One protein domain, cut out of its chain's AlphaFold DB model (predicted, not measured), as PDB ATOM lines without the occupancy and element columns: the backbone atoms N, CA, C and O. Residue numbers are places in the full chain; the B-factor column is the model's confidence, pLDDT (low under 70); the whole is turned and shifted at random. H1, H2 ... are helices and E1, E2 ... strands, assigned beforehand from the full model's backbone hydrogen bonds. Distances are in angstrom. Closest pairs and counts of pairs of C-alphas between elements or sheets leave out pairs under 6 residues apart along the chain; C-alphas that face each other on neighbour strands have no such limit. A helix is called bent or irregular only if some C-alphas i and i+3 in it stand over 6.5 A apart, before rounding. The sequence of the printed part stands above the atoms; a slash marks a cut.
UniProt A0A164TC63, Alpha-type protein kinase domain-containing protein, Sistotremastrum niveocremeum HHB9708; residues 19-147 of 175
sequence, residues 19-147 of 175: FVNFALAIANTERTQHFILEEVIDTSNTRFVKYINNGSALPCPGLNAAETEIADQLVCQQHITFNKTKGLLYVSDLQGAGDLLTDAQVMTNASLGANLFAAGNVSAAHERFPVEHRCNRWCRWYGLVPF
ATOM      1  N   PHE A  19       9.388  20.387 -39.762       98.19
ATOM      2  CA  PHE A  19       8.369  19.411 -40.127       98.19
ATOM      3  C   PHE A  19       8.809  17.989 -39.757       98.19
ATOM      4  O   PHE A  19      10.007  17.677 -39.754       98.19
ATOM      5  N   VAL A  20       7.834  17.139 -39.442       98.25
ATOM      6  CA  VAL A  20       8.028  15.697 -39.283       98.25
ATOM      7  C   VAL A  20       8.633  15.093 -40.547       98.25
ATOM      8  O   VAL A  20       8.364  15.529 -41.671       98.25
ATOM      9  N   ASN A  21       9.451  14.058 -40.369       97.94
ATOM     10  CA  ASN A  21       9.811  13.210 -41.499       97.94
ATOM     11  C   ASN A  21       8.569  12.436 -41.948       97.94
ATOM     12  O   ASN A  21       7.808  11.960 -41.107       97.94
ATOM     13  N   PHE A  22       8.391  12.272 -43.257       96.81
ATOM     14  CA  PHE A  22       7.287  11.495 -43.809       96.81
ATOM     15  C   PHE A  22       7.760  10.545 -44.910       96.81
ATOM     16  O   PHE A  22       8.787  10.768 -45.555       96.81
ATOM     17  N   ALA A  23       6.999   9.477 -45.128       97.19
ATOM     18  CA  ALA A  23       7.261   8.486 -46.162       97.19
ATOM     19  C   ALA A  23       5.958   8.003 -46.806       97.19
ATOM     20  O   ALA A  23       4.933   7.863 -46.143       97.19
ATOM     21  N   LEU A  24       6.012   7.693 -48.102       96.75
ATOM     22  CA  LEU A  24       4.955   6.942 -48.772       96.75
ATOM     23  C   LEU A  24       5.165   5.451 -48.491       96.75
ATOM     24  O   LEU A  24       6.197   4.890 -48.861       96.75
ATOM     25  N   ALA A  25       4.180   4.803 -47.882       96.44
ATOM     26  CA  ALA A  25       4.145   3.357 -47.719       96.44
ATOM     27  C   ALA A  25       3.121   2.738 -48.673       96.44
ATOM     28  O   ALA A  25       1.989   3.206 -48.792       96.44
ATOM     29  N   ILE A  26       3.525   1.662 -49.343       96.81
ATOM     30  CA  ILE A  26       2.674   0.904 -50.260       96.81
ATOM     31  C   ILE A  26       2.536  -0.504 -49.692       96.81
ATOM     32  O   ILE A  26       3.500  -1.268 -49.670       96.81
ATOM     33  N   ALA A  27       1.341  -0.846 -49.217       94.56
ATOM     34  CA  ALA A  27       1.046  -2.185 -48.733       94.56
ATOM     35  C   ALA A  27       0.525  -3.035 -49.893       94.56
ATOM     36  O   ALA A  27      -0.552  -2.779 -50.441       94.56
ATOM     37  N   ASN A  28       1.295  -4.056 -50.264       88.19
ATOM     38  CA  ASN A  28       0.918  -4.996 -51.312       88.19
ATOM     39  C   ASN A  28       0.170  -6.193 -50.705       88.19
ATOM     40  O   ASN A  28       0.750  -7.254 -50.487       88.19
ATOM     41  N   THR A  29      -1.102  -5.977 -50.360       85.50
ATOM     42  CA  THR A  29      -2.027  -7.036 -49.914       85.50
ATOM     43  C   THR A  29      -2.851  -7.547 -51.110       85.50
ATOM     44  O   THR A  29      -2.418  -7.419 -52.253       85.50
ATOM     45  N   GLU A  30      -4.050  -8.100 -50.894       88.12
ATOM     46  CA  GLU A  30      -4.986  -8.444 -51.983       88.12
ATOM     47  C   GLU A  30      -5.426  -7.219 -52.808       88.12
ATOM     48  O   GLU A  30      -5.815  -7.349 -53.970       88.12
ATOM     49  N   ARG A  31      -5.353  -6.016 -52.222       88.56
ATOM     50  CA  ARG A  31      -5.515  -4.735 -52.920       88.56
ATOM     51  C   ARG A  31      -4.372  -3.811 -52.527       88.56
ATOM     52  O   ARG A  31      -4.136  -3.605 -51.341       88.56
ATOM     53  N   THR A  32      -3.691  -3.215 -53.504       93.44
ATOM     54  CA  THR A  32      -2.638  -2.231 -53.226       93.44
ATOM     55  C   THR A  32      -3.220  -1.034 -52.474       93.44
ATOM     56  O   THR A  32      -4.109  -0.347 -52.978       93.44
ATOM     57  N   GLN A  33      -2.707  -0.777 -51.273       95.38
ATOM     58  CA  GLN A  33      -3.079   0.375 -50.452       95.38
ATOM     59  C   GLN A  33      -1.884   1.316 -50.306       95.38
ATOM     60  O   GLN A  33      -0.745   0.868 -50.188       95.38
ATOM     61  N   HIS A  34      -2.157   2.619 -50.316       95.12
ATOM     62  CA  HIS A  34      -1.153   3.669 -50.182       95.12
ATOM     63  C   HIS A  34      -1.400   4.423 -48.879       95.12
ATOM     64  O   HIS A  34      -2.539   4.785 -48.583       95.12
ATOM     65  N   PHE A  35      -0.336   4.666 -48.127       95.31
ATOM     66  CA  PHE A  35      -0.367   5.360 -46.847       95.31
ATOM     67  C   PHE A  35       0.726   6.417 -46.811       95.31
ATOM     68  O   PHE A  35       1.798   6.232 -47.386       95.31
ATOM     69  N   ILE A  36       0.468   7.497 -46.090       95.81
ATOM     70  CA  ILE A  36       1.513   8.413 -45.650       95.81
ATOM     71  C   ILE A  36       1.851   8.008 -44.219       95.81
ATOM     72  O   ILE A  36       0.959   7.865 -43.386       95.81
ATOM     73  N   LEU A  37       3.129   7.754 -43.969       97.00
ATOM     74  CA  LEU A  37       3.675   7.554 -42.635       97.00
ATOM     75  C   LEU A  37       4.374   8.838 -42.211       97.00
ATOM     76  O   LEU A  37       5.055   9.450 -43.033       97.00
ATOM     77  N   GLU A  38       4.258   9.197 -40.940       97.62
ATOM     78  CA  GLU A  38       4.930  10.351 -40.348       97.62
ATOM     79  C   GLU A  38       5.659   9.970 -39.055       97.62
ATOM     80  O   GLU A  38       5.348   8.966 -38.408       97.62
ATOM     81  N   GLU A  39       6.668  10.762 -38.702       97.56
ATOM     82  CA  GLU A  39       7.301  10.708 -37.388       97.56
ATOM     83  C   GLU A  39       6.259  10.954 -36.291       97.56
ATOM     84  O   GLU A  39       5.519  11.936 -36.328       97.56
ATOM     85  N   VAL A  40       6.220  10.064 -35.299       96.56
ATOM     86  CA  VAL A  40       5.293  10.197 -34.174       96.56
ATOM     87  C   VAL A  40       5.695  11.401 -33.327       96.56
ATOM     88  O   VAL A  40       6.803  11.454 -32.797       96.56
ATOM     89  N   ILE A  41       4.766  12.339 -33.164       96.94
ATOM     90  CA  ILE A  41       4.921  13.483 -32.267       96.94
ATOM     91  C   ILE A  41       4.601  13.033 -30.834       96.94
ATOM     92  O   ILE A  41       3.475  12.634 -30.539       96.94
ATOM     93  N   ASP A  42       5.585  13.104 -29.933       94.62
ATOM     94  CA  ASP A  42       5.393  12.771 -28.519       94.62
ATOM     95  C   ASP A  42       4.651  13.897 -27.777       94.62
ATOM     96  O   ASP A  42       5.200  14.962 -27.483       94.62
ATOM     97  N   THR A  43       3.390  13.636 -27.438       94.88
ATOM     98  CA  THR A  43       2.529  14.558 -26.688       94.88
ATOM     99  C   THR A  43       2.428  14.217 -25.197       94.88
ATOM    100  O   THR A  43       1.478  14.621 -24.529       94.88
ATOM    101  N   SER A  44       3.364  13.439 -24.649       93.31
ATOM    102  CA  SER A  44       3.363  13.073 -23.224       93.31
ATOM    103  C   SER A  44       3.564  14.278 -22.299       93.31
ATOM    104  O   SER A  44       2.967  14.338 -21.227       93.31
ATOM    105  N   ASN A  45       4.377  15.249 -22.729       89.88
ATOM    106  CA  ASN A  45       4.743  16.439 -21.949       89.88
ATOM    107  C   ASN A  45       4.287  17.759 -22.588       89.88
ATOM    108  O   ASN A  45       4.450  18.826 -21.998       89.88
ATOM    109  N   THR A  46       3.738  17.706 -23.802       90.19
ATOM    110  CA  THR A  46       3.235  18.875 -24.531       90.19
ATOM    111  C   THR A  46       1.944  18.495 -25.240       90.19
ATOM    112  O   THR A  46       1.776  17.350 -25.646       90.19
ATOM    113  N   ARG A  47       1.005  19.430 -25.387       95.31
ATOM    114  CA  ARG A  47      -0.212  19.158 -26.159       95.31
ATOM    115  C   ARG A  47       0.034  19.424 -27.639       95.31
ATOM    116  O   ARG A  47       0.822  20.298 -27.985       95.31
ATOM    117  N   PHE A  48      -0.723  18.744 -28.491       97.62
ATOM    118  CA  PHE A  48      -0.825  19.112 -29.897       97.62
ATOM    119  C   PHE A  48      -1.578  20.445 -30.039       97.62
ATOM    120  O   PHE A  48      -2.639  20.651 -29.435       97.62
ATOM    121  N   VAL A  49      -1.021  21.361 -30.823       97.88
ATOM    122  CA  VAL A  49      -1.503  22.727 -31.012       97.88
ATOM    123  C   VAL A  49      -1.684  22.991 -32.495       97.88
ATOM    124  O   VAL A  49      -0.773  22.791 -33.290       97.88
ATOM    125  N   LYS A  50      -2.856  23.508 -32.856       98.19
ATOM    126  CA  LYS A  50      -3.089  24.114 -34.162       98.19
ATOM    127  C   LYS A  50      -2.829  25.610 -34.052       98.19
ATOM    128  O   LYS A  50      -3.664  26.327 -33.506       98.19
ATOM    129  N   TYR A  51      -1.666  26.067 -34.512       98.19
ATOM    130  CA  TYR A  51      -1.245  27.464 -34.377       98.19
ATOM    131  C   TYR A  51      -1.982  28.373 -35.353       98.19
ATOM    132  O   TYR A  51      -2.404  29.459 -34.971       98.19
ATOM    133  N   ILE A  52      -2.137  27.934 -36.604       97.06
ATOM    134  CA  ILE A  52      -2.792  28.679 -37.686       97.06
ATOM    135  C   ILE A  52      -3.652  27.687 -38.470       97.06
ATOM    136  O   ILE A  52      -3.246  26.543 -38.658       97.06
ATOM    137  N   ASN A  53      -4.834  28.100 -38.926       93.38
ATOM    138  CA  ASN A  53      -5.696  27.281 -39.783       93.38
ATOM    139  C   ASN A  53      -5.604  27.725 -41.252       93.38
ATOM    140  O   ASN A  53      -5.280  28.870 -41.546       93.38
ATOM    141  N   ASN A  54      -5.925  26.849 -42.202       86.56
ATOM    142  CA  ASN A  54      -5.926  27.196 -43.632       86.56
ATOM    143  C   ASN A  54      -7.003  28.220 -44.061       86.56
ATOM    144  O   ASN A  54      -6.958  28.706 -45.190       86.56
ATOM    145  N   GLY A  55      -7.959  28.551 -43.190       87.00
ATOM    146  CA  GLY A  55      -9.039  29.502 -43.459       87.00
ATOM    147  C   GLY A  55      -8.754  30.950 -43.048       87.00
ATOM    148  O   GLY A  55      -9.576  31.813 -43.356       87.00
ATOM    149  N   SER A  56      -7.635  31.209 -42.364       89.62
ATOM    150  CA  SER A  56      -7.266  32.514 -41.804       89.62
ATOM    151  C   SER A  56      -5.750  32.725 -41.826       89.62
ATOM    152  O   SER A  56      -4.976  31.787 -41.646       89.62
ATOM    153  N   ALA A  57      -5.315  33.973 -42.003       92.38
ATOM    154  CA  ALA A  57      -3.915  34.386 -41.847       92.38
ATOM    155  C   ALA A  57      -3.519  34.712 -40.386       92.38
ATOM    156  O   ALA A  57      -2.417  35.204 -40.138       92.38
ATOM    157  N   LEU A  58      -4.435  34.517 -39.433       95.31
ATOM    158  CA  LEU A  58      -4.257  34.853 -38.021       95.31
ATOM    159  C   LEU A  58      -4.015  33.602 -37.163       95.31
ATOM    160  O   LEU A  58      -4.466  32.510 -37.531       95.31
ATOM    161  N   PRO A  59      -3.378  33.759 -35.986       97.50
ATOM    162  CA  PRO A  59      -3.304  32.693 -34.999       97.50
ATOM    163  C   PRO A  59      -4.692  32.156 -34.632       97.50
ATOM    164  O   PRO A  59      -5.671  32.904 -34.551       97.50
ATOM    165  N   CYS A  60      -4.775  30.855 -34.371       97.50
ATOM    166  CA  CYS A  60      -5.968  30.247 -33.799       97.50
ATOM    167  C   CYS A  60      -6.263  30.838 -32.406       97.50
ATOM    168  O   CYS A  60      -5.341  31.205 -31.677       97.50
ATOM    169  N   PRO A  61      -7.538  30.920 -31.994       95.94
ATOM    170  CA  PRO A  61      -7.890  31.356 -30.647       95.94
ATOM    171  C   PRO A  61      -7.488  30.314 -29.587       95.94
ATOM    172  O   PRO A  61      -7.343  29.128 -29.882       95.94
ATOM    173  N   GLY A  62      -7.370  30.749 -28.328       95.88
ATOM    174  CA  GLY A  62      -7.142  29.856 -27.183       95.88
ATOM    175  C   GLY A  62      -5.695  29.383 -26.998       95.88
ATOM    176  O   GLY A  62      -5.460  28.421 -26.267       95.88
ATOM    177  N   LEU A  63      -4.732  30.034 -27.652       97.12
ATOM    178  CA  LEU A  63      -3.306  29.791 -27.436       97.12
ATOM    179  C   LEU A  63      -2.857  30.414 -26.110       97.12
ATOM    180  O   LEU A  63      -3.236  31.537 -25.778       97.12
ATOM    181  N   ASN A  64      -2.021  29.702 -25.357       96.69
ATOM    182  CA  ASN A  64      -1.330  30.291 -24.212       96.69
ATOM    183  C   ASN A  64      -0.198  31.229 -24.680       96.69
ATOM    184  O   ASN A  64       0.065  31.361 -25.876       96.69
ATOM    185  N   ALA A  65       0.495  31.889 -23.748       96.31
ATOM    186  CA  ALA A  65       1.539  32.860 -24.091       96.31
ATOM    187  C   ALA A  65       2.699  32.255 -24.911       96.31
ATOM    188  O   ALA A  65       3.154  32.870 -25.874       96.31
ATOM    189  N   ALA A  66       3.157  31.044 -24.576       95.38
ATOM    190  CA  ALA A  66       4.247  30.383 -25.298       95.38
ATOM    191  C   ALA A  66       3.809  29.917 -26.697       95.38
ATOM    192  O   ALA A  66       4.561  30.015 -27.662       95.38
ATOM    193  N   GLU A  67       2.574  29.443 -26.823       97.12
ATOM    194  CA  GLU A  67       2.000  29.032 -28.106       97.12
ATOM    195  C   GLU A  67       1.698  30.231 -29.008       97.12
ATOM    196  O   GLU A  67       1.909  30.156 -30.215       97.12
ATOM    197  N   THR A  68       1.254  31.346 -28.422       97.56
ATOM    198  CA  THR A  68       1.071  32.624 -29.121       97.56
ATOM    199  C   THR A  68       2.400  33.124 -29.674       97.56
ATOM    200  O   THR A  68       2.449  33.561 -30.818       97.56
ATOM    201  N   GLU A  69       3.495  32.984 -28.920       97.56
ATOM    202  CA  GLU A  69       4.831  33.346 -29.405       97.56
ATOM    203  C   GLU A  69       5.225  32.557 -30.658       97.56
ATOM    204  O   GLU A  69       5.725  33.124 -31.631       97.56
ATOM    205  N   ILE A  70       4.987  31.242 -30.639       97.94
ATOM    206  CA  ILE A  70       5.237  30.369 -31.787       97.94
ATOM    207  C   ILE A  70       4.336  30.770 -32.957       97.94
ATOM    208  O   ILE A  70       4.825  30.942 -34.074       97.94
ATOM    209  N   ALA A  71       3.039  30.970 -32.712       98.19
ATOM    210  CA  ALA A  71       2.094  31.373 -33.746       98.19
ATOM    211  C   ALA A  71       2.485  32.710 -34.388       98.19
ATOM    212  O   ALA A  71       2.420  32.840 -35.605       98.19
ATOM    213  N   ASP A  72       2.980  33.671 -33.612       98.19
ATOM    214  CA  ASP A  72       3.464  34.947 -34.126       98.19
ATOM    215  C   ASP A  72       4.684  34.786 -35.051       98.19
ATOM    216  O   ASP A  72       4.768  35.420 -36.111       98.19
ATOM    217  N   GLN A  73       5.625  33.907 -34.700       97.88
ATOM    218  CA  GLN A  73       6.747  33.578 -35.585       97.88
ATOM    219  C   GLN A  73       6.268  32.907 -36.878       97.88
ATOM    220  O   GLN A  73       6.758  33.232 -37.963       97.88
ATOM    221  N   LEU A  74       5.277  32.019 -36.780       98.19
ATOM    222  CA  LEU A  74       4.680  31.335 -37.924       98.19
ATOM    223  C   LEU A  74       3.891  32.298 -38.829       98.19
ATOM    224  O   LEU A  74       4.058  32.243 -40.043       98.19
ATOM    225  N   VAL A  75       3.135  33.253 -38.279       98.31
ATOM    226  CA  VAL A  75       2.454  34.322 -39.040       98.31
ATOM    227  C   VAL A  75       3.463  35.148 -39.844       98.31
ATOM    228  O   VAL A  75       3.254  35.426 -41.028       98.31
ATOM    229  N   CYS A  76       4.606  35.492 -39.241       97.81
ATOM    230  CA  CYS A  76       5.705  36.143 -39.956       97.81
ATOM    231  C   CYS A  76       6.242  35.263 -41.099       97.81
ATOM    232  O   CYS A  76       6.480  35.753 -42.205       97.81
ATOM    233  N   GLN A  77       6.375  33.953 -40.877       97.56
ATOM    234  CA  GLN A  77       6.798  33.004 -41.909       97.56
ATOM    235  C   GLN A  77       5.819  32.950 -43.100       97.56
ATOM    236  O   GLN A  77       6.280  32.886 -44.249       97.56
ATOM    237  N   GLN A  78       4.505  33.069 -42.871       98.00
ATOM    238  CA  GLN A  78       3.519  33.177 -43.957       98.00
ATOM    239  C   GLN A  78       3.809  34.397 -44.843       98.00
ATOM    240  O   GLN A  78       3.890  34.281 -46.065       98.00
ATOM    241  N   HIS A  79       4.061  35.559 -44.235       98.12
ATOM    242  CA  HIS A  79       4.391  36.785 -44.966       98.12
ATOM    243  C   HIS A  79       5.720  36.647 -45.724       98.12
ATOM    244  O   HIS A  79       5.809  36.979 -46.908       98.12
ATOM    245  N   ILE A  80       6.757  36.091 -45.089       97.50
ATOM    246  CA  ILE A  80       8.046  35.852 -45.752       97.50
ATOM    247  C   ILE A  80       7.854  34.984 -46.998       97.50
ATOM    248  O   ILE A  80       8.366  35.340 -48.060       97.50
ATOM    249  N   THR A  81       7.124  33.870 -46.900       97.75
ATOM    250  CA  THR A  81       6.900  32.982 -48.053       97.75
ATOM    251  C   THR A  81       6.079  33.647 -49.148       97.75
ATOM    252  O   THR A  81       6.476  33.572 -50.314       97.75
ATOM    253  N   PHE A  82       5.038  34.398 -48.785       97.56
ATOM    254  CA  PHE A  82       4.269  35.203 -49.731       97.56
ATOM    255  C   PHE A  82       5.161  36.176 -50.512       97.56
ATOM    256  O   PHE A  82       5.191  36.148 -51.742       97.56
ATOM    257  N   ASN A  83       5.988  36.970 -49.827       96.56
ATOM    258  CA  ASN A  83       6.880  37.929 -50.485       96.56
ATOM    259  C   ASN A  83       7.969  37.240 -51.314       96.56
ATOM    260  O   ASN A  83       8.269  37.662 -52.433       96.56
ATOM    261  N   LYS A  84       8.566  36.159 -50.799       95.94
ATOM    262  CA  LYS A  84       9.617  35.409 -51.504       95.94
ATOM    263  C   LYS A  84       9.113  34.772 -52.789       95.94
ATOM    264  O   LYS A  84       9.873  34.690 -53.752       95.94
ATOM    265  N   THR A  85       7.849  34.368 -52.815       95.88
ATOM    266  CA  THR A  85       7.206  33.806 -54.002       95.88
ATOM    267  C   THR A  85       6.504  34.860 -54.856       95.88
ATOM    268  O   THR A  85       5.837  34.501 -55.818       95.88
ATOM    269  N   LYS A  86       6.673  36.159 -54.556       95.12
ATOM    270  CA  LYS A  86       6.024  37.276 -55.266       95.12
ATOM    271  C   LYS A  86       4.495  37.147 -55.301       95.12
ATOM    272  O   LYS A  86       3.865  37.405 -56.322       95.12
ATOM    273  N   GLY A  87       3.914  36.712 -54.186       94.44
ATOM    274  CA  GLY A  87       2.477  36.530 -54.014       94.44
ATOM    275  C   GLY A  87       1.911  35.259 -54.646       94.44
ATOM    276  O   GLY A  87       0.694  35.111 -54.719       94.44
ATOM    277  N   LEU A  88       2.753  34.327 -55.102       94.75
ATOM    278  CA  LEU A  88       2.276  33.081 -55.704       94.75
ATOM    279  C   LEU A  88       1.756  32.083 -54.668       94.75
ATOM    280  O   LEU A  88       0.788  31.380 -54.954       94.75
ATOM    281  N   LEU A  89       2.371  32.017 -53.483       95.44
ATOM    282  CA  LEU A  89       1.941  31.114 -52.416       95.44
ATOM    283  C   LEU A  89       2.364  31.569 -51.020       95.44
ATOM    284  O   LEU A  89       3.327  32.316 -50.863       95.44
ATOM    285  N   TYR A  90       1.699  31.027 -50.007       96.62
ATOM    286  CA  TYR A  90       2.161  31.008 -48.618       96.62
ATOM    287  C   TYR A  90       1.824  29.656 -47.979       96.62
ATOM    288  O   TYR A  90       1.051  28.870 -48.532       96.62
ATOM    289  N   VAL A  91       2.432  29.366 -46.831       96.62
ATOM    290  CA  VAL A  91       2.160  28.143 -46.062       96.62
ATOM    291  C   VAL A  91       1.199  28.471 -44.918       96.62
ATOM    292  O   VAL A  91       1.335  29.504 -44.271       96.62
ATOM    293  N   SER A  92       0.205  27.622 -44.683       96.19
ATOM    294  CA  SER A  92      -0.772  27.730 -43.598       96.19
ATOM    295  C   SER A  92      -1.041  26.350 -42.984       96.19
ATOM    296  O   SER A  92      -0.285  25.412 -43.216       96.19
ATOM    297  N   ASP A  93      -2.101  26.240 -42.185       96.81
ATOM    298  CA  ASP A  93      -2.476  25.032 -41.435       96.81
ATOM    299  C   ASP A  93      -1.347  24.481 -40.554       96.81
ATOM    300  O   ASP A  93      -1.082  23.288 -40.483       96.81
ATOM    301  N   LEU A  94      -0.625  25.390 -39.899       98.00
ATOM    302  CA  LEU A  94       0.577  25.062 -39.145       98.00
ATOM    303  C   LEU A  94       0.192  24.536 -37.761       98.00
ATOM    304  O   LEU A  94      -0.378  25.264 -36.942       98.00
ATOM    305  N   GLN A  95       0.505  23.267 -37.507       98.19
ATOM    306  CA  GLN A  95       0.116  22.541 -36.302       98.19
ATOM    307  C   GLN A  95       1.157  21.494 -35.899       98.19
ATOM    308  O   GLN A  95       1.928  21.035 -36.739       98.19
ATOM    309  N   GLY A  96       1.194  21.125 -34.621       97.88
ATOM    310  CA  GLY A  96       2.132  20.135 -34.099       97.88
ATOM    311  C   GLY A  96       2.321  20.223 -32.588       97.88
ATOM    312  O   GLY A  96       1.467  20.767 -31.888       97.88
ATOM    313  N   ALA A  97       3.421  19.682 -32.067       97.12
ATOM    314  CA  ALA A  97       3.758  19.747 -30.644       97.12
ATOM    315  C   ALA A  97       5.280  19.775 -30.444       97.12
ATOM    316  O   ALA A  97       6.032  19.233 -31.254       97.12
ATOM    317  N   GLY A  98       5.739  20.398 -29.355       94.75
ATOM    318  CA  GLY A  98       7.169  20.584 -29.102       94.75
ATOM    319  C   GLY A  98       7.845  21.391 -30.214       94.75
ATOM    320  O   GLY A  98       7.466  22.531 -30.476       94.75
ATOM    321  N   ASP A  99       8.852  20.800 -30.852       96.19
ATOM    322  CA  ASP A  99       9.598  21.356 -31.986       96.19
ATOM    323  C   ASP A  99       9.140  20.816 -33.356       96.19
ATOM    324  O   ASP A  99       9.719  21.156 -34.393       96.19
ATOM    325  N   LEU A 100       8.090  19.990 -33.377       98.06
ATOM    326  CA  LEU A 100       7.585  19.320 -34.569       98.06
ATOM    327  C   LEU A 100       6.320  19.984 -35.099       98.06
ATOM    328  O   LEU A 100       5.372  20.225 -34.356       98.06
ATOM    329  N   LEU A 101       6.293  20.204 -36.411       98.38
ATOM    330  CA  LEU A 101       5.118  20.567 -37.193       98.38
ATOM    331  C   LEU A 101       4.731  19.411 -38.123       98.38
ATOM    332  O   LEU A 101       5.595  18.696 -38.626       98.38
ATOM    333  N   THR A 102       3.446  19.261 -38.414       98.12
ATOM    334  CA  THR A 102       2.940  18.331 -39.434       98.12
ATOM    335  C   THR A 102       1.762  18.951 -40.186       98.12
ATOM    336  O   THR A 102       1.281  20.022 -39.810       98.12
ATOM    337  N   ASP A 103       1.328  18.297 -41.263       95.38
ATOM    338  CA  ASP A 103       0.073  18.577 -41.969       95.38
ATOM    339  C   ASP A 103      -0.137  20.043 -42.381       95.38
ATOM    340  O   ASP A 103      -1.248  20.568 -42.338       95.38
ATOM    341  N   ALA A 104       0.930  20.722 -42.809       96.06
ATOM    342  CA  ALA A 104       0.796  22.067 -43.353       96.06
ATOM    343  C   ALA A 104       0.071  22.067 -44.701       96.06
ATOM    344  O   ALA A 104       0.186  21.145 -45.511       96.06
ATOM    345  N   GLN A 105      -0.580  23.188 -44.990       95.88
ATOM    346  CA  GLN A 105      -1.236  23.434 -46.261       95.88
ATOM    347  C   GLN A 105      -0.516  24.528 -47.048       95.88
ATOM    348  O   GLN A 105      -0.279  25.628 -46.552       95.88
ATOM    349  N   VAL A 106      -0.215  24.257 -48.317       95.25
ATOM    350  CA  VAL A 106       0.259  25.284 -49.252       95.25
ATOM    351  C   VAL A 106      -0.948  25.950 -49.900       95.25
ATOM    352  O   VAL A 106      -1.788  25.280 -50.503       95.25
ATOM    353  N   MET A 107      -1.019  27.269 -49.775       94.50
ATOM    354  CA  MET A 107      -2.095  28.104 -50.301       94.50
ATOM    355  C   MET A 107      -1.575  28.829 -51.535       94.50
ATOM    356  O   MET A 107      -0.587  29.560 -51.431       94.50
ATOM    357  N   THR A 108      -2.199  28.636 -52.696       94.25
ATOM    358  CA  THR A 108      -1.677  29.174 -53.963       94.25
ATOM    359  C   THR A 108      -2.633  30.138 -54.640       94.25
ATOM    360  O   THR A 108      -3.853  30.023 -54.533       94.25
ATOM    361  N   ASN A 109      -2.058  31.037 -55.435       92.25
ATOM    362  CA  ASN A 109      -2.810  31.893 -56.337       92.25
ATOM    363  C   ASN A 109      -3.623  31.046 -57.335       92.25
ATOM    364  O   ASN A 109      -3.089  30.106 -57.930       92.25
ATOM    365  N   ALA A 110      -4.891  31.408 -57.553       89.00
ATOM    366  CA  ALA A 110      -5.800  30.706 -58.463       89.00
ATOM    367  C   ALA A 110      -5.273  30.611 -59.908       89.00
ATOM    368  O   ALA A 110      -5.558  29.643 -60.611       89.00
ATOM    369  N   SER A 111      -4.463  31.583 -60.347       90.31
ATOM    370  CA  SER A 111      -3.855  31.597 -61.687       90.31
ATOM    371  C   SER A 111      -2.902  30.430 -61.955       90.31
ATOM    372  O   SER A 111      -2.622  30.134 -63.114       90.31
ATOM    373  N   LEU A 112      -2.421  29.745 -60.912       88.38
ATOM    374  CA  LEU A 112      -1.571  28.563 -61.056       88.38
ATOM    375  C   LEU A 112      -2.375  27.288 -61.369       88.38
ATOM    376  O   LEU A 112      -1.795  26.297 -61.805       88.38
ATOM    377  N   GLY A 113      -3.699  27.318 -61.195       85.06
ATOM    378  CA  GLY A 113      -4.599  26.189 -61.412       85.06
ATOM    379  C   GLY A 113      -5.303  25.730 -60.133       85.06
ATOM    380  O   GLY A 113      -4.914  26.074 -59.018       85.06
ATOM    381  N   ALA A 114      -6.364  24.940 -60.305       78.19
ATOM    382  CA  ALA A 114      -7.152  24.400 -59.199       78.19
ATOM    383  C   ALA A 114      -6.489  23.160 -58.572       78.19
ATOM    384  O   ALA A 114      -5.860  22.366 -59.271       78.19
ATOM    385  N   ASN A 115      -6.690  22.961 -57.262       74.44
ATOM    386  CA  ASN A 115      -6.249  21.781 -56.498       74.44
ATOM    387  C   ASN A 115      -4.730  21.504 -56.515       74.44
ATOM    388  O   ASN A 115      -4.297  20.376 -56.261       74.44
ATOM    389  N   LEU A 116      -3.902  22.519 -56.791       86.50
ATOM    390  CA  LEU A 116      -2.462  22.421 -56.557       86.50
ATOM    391  C   LEU A 116      -2.204  22.212 -55.065       86.50
ATOM    392  O   LEU A 116      -2.774  22.924 -54.248       86.50
ATOM    393  N   PHE A 117      -1.339  21.259 -54.716       89.44
ATOM    394  CA  PHE A 117      -1.081  20.872 -53.320       89.44
ATOM    395  C   PHE A 117      -2.331  20.369 -52.579       89.44
ATOM    396  O   PHE A 117      -2.525  20.644 -51.395       89.44
ATOM    397  N   ALA A 118      -3.136  19.573 -53.293       87.12
ATOM    398  CA  ALA A 118      -4.302  18.854 -52.790       87.12
ATOM    399  C   ALA A 118      -5.484  19.752 -52.372       87.12
ATOM    400  O   ALA A 118      -5.510  20.960 -52.600       87.12
ATOM    401  N   ALA A 119      -6.525  19.116 -51.832       83.19
ATOM    402  CA  ALA A 119      -7.848  19.710 -51.645       83.19
ATOM    403  C   ALA A 119      -7.916  20.806 -50.568       83.19
ATOM    404  O   ALA A 119      -8.874  21.573 -50.550       83.19
ATOM    405  N   GLY A 120      -6.927  20.896 -49.673       77.75
ATOM    406  CA  GLY A 120      -6.901  21.935 -48.641       77.75
ATOM    407  C   GLY A 120      -6.478  23.314 -49.163       77.75
ATOM    408  O   GLY A 120      -6.566  24.290 -48.418       77.75
ATOM    409  N   ASN A 121      -6.049  23.418 -50.426       85.25
ATOM    410  CA  ASN A 121      -5.733  24.685 -51.074       85.25
ATOM    411  C   ASN A 121      -7.012  25.476 -51.392       85.25
ATOM    412  O   ASN A 121      -7.700  25.227 -52.383       85.25
ATOM    413  N   VAL A 122      -7.315  26.458 -50.545       84.38
ATOM    414  CA  VAL A 122      -8.473  27.344 -50.702       84.38
ATOM    415  C   VAL A 122      -8.037  28.640 -51.381       84.38
ATOM    416  O   VAL A 122      -7.539  29.553 -50.725       84.38
ATOM    417  N   SER A 123      -8.268  28.767 -52.691       84.69
ATOM    418  CA  SER A 123      -7.873  29.963 -53.458       84.69
ATOM    419  C   SER A 123      -8.439  31.267 -52.882       84.69
ATOM    420  O   SER A 123      -7.744  32.276 -52.849       84.69
ATOM    421  N   ALA A 124      -9.658  31.235 -52.332       87.44
ATOM    422  CA  ALA A 124     -10.250  32.396 -51.670       87.44
ATOM    423  C   ALA A 124      -9.454  32.851 -50.431       87.44
ATOM    424  O   ALA A 124      -9.368  34.044 -50.162       87.44
ATOM    425  N   ALA A 125      -8.854  31.927 -49.675       89.81
ATOM    426  CA  ALA A 125      -7.999  32.294 -48.547       89.81
ATOM    427  C   ALA A 125      -6.683  32.927 -49.033       89.81
ATOM    428  O   ALA A 125      -6.200  33.873 -48.416       89.81
ATOM    429  N   HIS A 126      -6.159  32.491 -50.186       94.38
ATOM    430  CA  HIS A 126      -5.022  33.159 -50.825       94.38
ATOM    431  C   HIS A 126      -5.330  34.593 -51.248       94.38
ATOM    432  O   HIS A 126      -4.564  35.496 -50.913       94.38
ATOM    433  N   GLU A 127      -6.472  34.827 -51.886       92.81
ATOM    434  CA  GLU A 127      -6.895  36.173 -52.289       92.81
ATOM    435  C   GLU A 127      -7.078  37.114 -51.092       92.81
ATOM    436  O   GLU A 127      -6.733  38.294 -51.167       92.81
ATOM    437  N   ARG A 128      -7.587  36.595 -49.969       94.62
ATOM    438  CA  ARG A 128      -7.784  37.377 -48.743       94.62
ATOM    439  C   ARG A 128      -6.506  37.585 -47.936       94.62
ATOM    440  O   ARG A 128      -6.480  38.497 -47.113       94.62
ATOM    441  N   PHE A 129      -5.444  36.810 -48.173       96.12
ATOM    442  CA  PHE A 129      -4.231  36.840 -47.350       96.12
ATOM    443  C   PHE A 129      -3.639  38.251 -47.161       96.12
ATOM    444  O   PHE A 129      -3.413  38.623 -46.010       96.12
ATOM    445  N   PRO A 130      -3.453  39.092 -48.203       95.12
ATOM    446  CA  PRO A 130      -2.910  40.441 -48.015       95.12
ATOM    447  C   PRO A 130      -3.808  41.367 -47.184       95.12
ATOM    448  O   PRO A 130      -3.325  42.338 -46.613       95.12
ATOM    449  N   VAL A 131      -5.112  41.082 -47.127       94.50
ATOM    450  CA  VAL A 131      -6.101  41.871 -46.377       94.50
ATOM    451  C   VAL A 131      -6.222  41.379 -44.932       94.50
ATOM    452  O   VAL A 131      -6.368  42.184 -44.011       94.50
ATOM    453  N   GLU A 132      -6.169  40.061 -44.727       94.88
ATOM    454  CA  GLU A 132      -6.318  39.417 -43.418       94.88
ATOM    455  C   GLU A 132      -5.028  39.420 -42.596       94.88
ATOM    456  O   GLU A 132      -5.085  39.537 -41.371       94.88
ATOM    457  N   HIS A 133      -3.867  39.283 -43.242       96.81
ATOM    458  CA  HIS A 133      -2.590  39.210 -42.547       96.81
ATOM    459  C   HIS A 133      -2.331  40.485 -41.735       96.81
ATOM    460  O   HIS A 133      -2.420  41.609 -42.235       96.81
ATOM    461  N   ARG A 134      -1.940  40.306 -40.471       95.75
ATOM    462  CA  ARG A 134      -1.547  41.396 -39.576       95.75
ATOM    463  C   ARG A 134      -0.074  41.256 -39.224       95.75
ATOM    464  O   ARG A 134       0.319  40.323 -38.528       95.75
ATOM    465  N   CYS A 135       0.736  42.212 -39.680       96.62
ATOM    466  CA  CYS A 135       2.146  42.270 -39.309       96.62
ATOM    467  C   CYS A 135       2.298  42.389 -37.788       96.62
ATOM    468  O   CYS A 135       1.850  43.363 -37.178       96.62
ATOM    469  N   ASN A 136       3.020  41.445 -37.193       95.75
ATOM    470  CA  ASN A 136       3.398  41.473 -35.783       95.75
ATOM    471  C   ASN A 136       4.854  41.939 -35.596       95.75
ATOM    472  O   ASN A 136       5.538  42.365 -36.535       95.75
ATOM    473  N   ARG A 137       5.351  41.865 -34.357       95.06
ATOM    474  CA  ARG A 137       6.714  42.292 -34.003       95.06
ATOM    475  C   ARG A 137       7.811  41.540 -34.762       95.06
ATOM    476  O   ARG A 137       8.853  42.122 -35.054       95.06
ATOM    477  N   TRP A 138       7.562  40.287 -35.140       96.31
ATOM    478  CA  TRP A 138       8.491  39.499 -35.946       96.31
ATOM    479  C   TRP A 138       8.542  39.996 -37.384       96.31
ATOM    480  O   TRP A 138       9.636  40.190 -37.908       96.31
ATOM    481  N   CYS A 139       7.392  40.301 -37.990       95.94
ATOM    482  CA  CYS A 139       7.337  40.887 -39.333       95.94
ATOM    483  C   CYS A 139       8.163  42.181 -39.399       95.94
ATOM    484  O   CYS A 139       8.983  42.361 -40.300       95.94
ATOM    485  N   ARG A 140       8.013  43.049 -38.389       93.31
ATOM    486  CA  ARG A 140       8.767  44.309 -38.278       93.31
ATOM    487  C   ARG A 140      10.257  44.084 -38.064       93.31
ATOM    488  O   ARG A 140      11.063  44.742 -38.711       93.31
ATOM    489  N   TRP A 141      10.633  43.143 -37.198       92.56
ATOM    490  CA  TRP A 141      12.038  42.795 -36.977       92.56
ATOM    491  C   TRP A 141      12.709  42.237 -38.246       92.56
ATOM    492  O   TRP A 141      13.860  42.570 -38.545       92.56
ATOM    493  N   TYR A 142      11.965  41.467 -39.047       91.75
ATOM    494  CA  TYR A 142      12.386  41.014 -40.376       91.75
ATOM    495  C   TYR A 142      12.380  42.121 -41.445       91.75
ATOM    496  O   TYR A 142      12.847  41.887 -42.561       91.75
ATOM    497  N   GLY A 143      11.893  43.325 -41.123       92.12
ATOM    498  CA  GLY A 143      11.799  44.449 -42.053       92.12
ATOM    499  C   GLY A 143      10.760  44.239 -43.155       92.12
ATOM    500  O   GLY A 143      10.935  44.755 -44.259       92.12
ATOM    501  N   LEU A 144       9.718  43.447 -42.887       93.44
ATOM    502  CA  LEU A 144       8.600  43.258 -43.806       93.44
ATOM    503  C   LEU A 144       7.700  44.495 -43.777       93.44
ATOM    504  O   LEU A 144       7.390  45.023 -42.709       93.44
ATOM    505  N   VAL A 145       7.276  44.936 -44.958       93.25
ATOM    506  CA  VAL A 145       6.354  46.063 -45.116       93.25
ATOM    507  C   VAL A 145       4.925  45.525 -45.016       93.25
ATOM    508  O   VAL A 145       4.621  44.560 -45.721       93.25
ATOM    509  N   PRO A 146       4.059  46.075 -44.146       94.62
ATOM    510  CA  PRO A 146       2.648  45.706 -44.122       94.62
ATOM    511  C   PRO A 146       1.998  45.852 -45.502       94.62
ATOM    512  O   PRO A 146       2.307  46.768 -46.262       94.62
ATOM    513  N   PHE A 147       1.091  44.938 -45.844       92.12
ATOM    514  CA  PHE A 147       0.378  45.017 -47.114       92.12
ATOM    515  C   PHE A 147      -0.470  46.292 -47.179       92.12
ATOM    516  O   PHE A 147      -1.157  46.638 -46.222       92.12
TER     517      PHE A 147
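Overview. This is residues 19 to 147 of the 175 residues of the protein "Alpha-type protein kinase domain-containing protein" of Sistotremastrum niveocremeum HHB9708 (UniProt A0A164TC63). A long two-stranded hairpin, E1 and E2, reaches away as an arm from a body built on a second, bent hairpin, in which E3 runs on into E4 and comes back through E5 and E6. H1, the longest helix, runs alongside E3 in this body, H3 packs on H1, and H2 packs by the E3 and E6 end. The printed part has 129 residues with six named strands and three named helices, in the order E1 E2 H1 E3 E4 E5 E6 H2 H3; each of the three strand pairs is an antiparallel sheet of two. The class is mixed, helices and strands, with under half of the residues in named elements. The whole is only just compact, close to loose, with a radius of gyration of the C-alphas of 16.4 A, and flat, spanning 55 by 42 by 22 A.

Arrangement. E1, residues 22 to 28, and E2, residues 32 to 38, form a hairpin, antiparallel at 157 degrees, with N 25 and O 35 2.8 A apart, within hydrogen-bond range. H1, residues 65 to 84, and E3, residues 89 to 92, have their closest C-alphas at Phe 82 and Tyr 90, 4.8 A apart. E3 runs on into E4, residues 95 to 97, at 44 degrees across a break of two residues. E4 and E5, residues 100 to 102, form a hairpin, antiparallel at 147 degrees, with N 102 and O 95 2.9 A apart. Residues 49 to 50 also pair with residues 95 to 96 of E4, antiparallel. E5 runs on into E6, residues 105 to 108, at 58 degrees across a break of two residues. E3 and E6 are antiparallel at 155 degrees, with N 92 and O 105 2.8 A apart. H2, residues 123 to 132, comes closest to E6 at the C-alphas of His 126 and Met 107, 5.9 A apart. H1 and H2 are near each other, with 6 pairs of C-alphas within 10 A. H3, residues 137 to 141, touches H1, which touches it with residues 72 to 79 alone; the closest C-alphas are those of Cys 76 and Cys 139, 5.1 A apart. E2 and E5 are only just apart, 8.3 A at the closest. In H1 and H3 every O i to N i+4 pair is within hydrogen-bond range; in H2 4 of 6 are.

Along the chain. E1 begins at C-alpha 22, (7.287, 11.495, -43.809), and is 19.2 A long; E2 is 19.5 A. H1 measures 28.7 A from C-alpha 65 at (1.539, 32.860, -24.091). H2, 13.9 A long, is irregular: C-alphas 127 and 130 are 7.2 A apart. H3 ends at C-alpha 141, (12.038, 42.795, -36.977).

Size, cuts and confidence. The C-alphas farthest apart are those of Glu 30 and Gly 143, at 56.4 A. The long links are residues 39 to 64 and 109 to 122. The printed part has no cut, and no printed residue is under 70 in pLDDT; the mean of the printed part is 94.2.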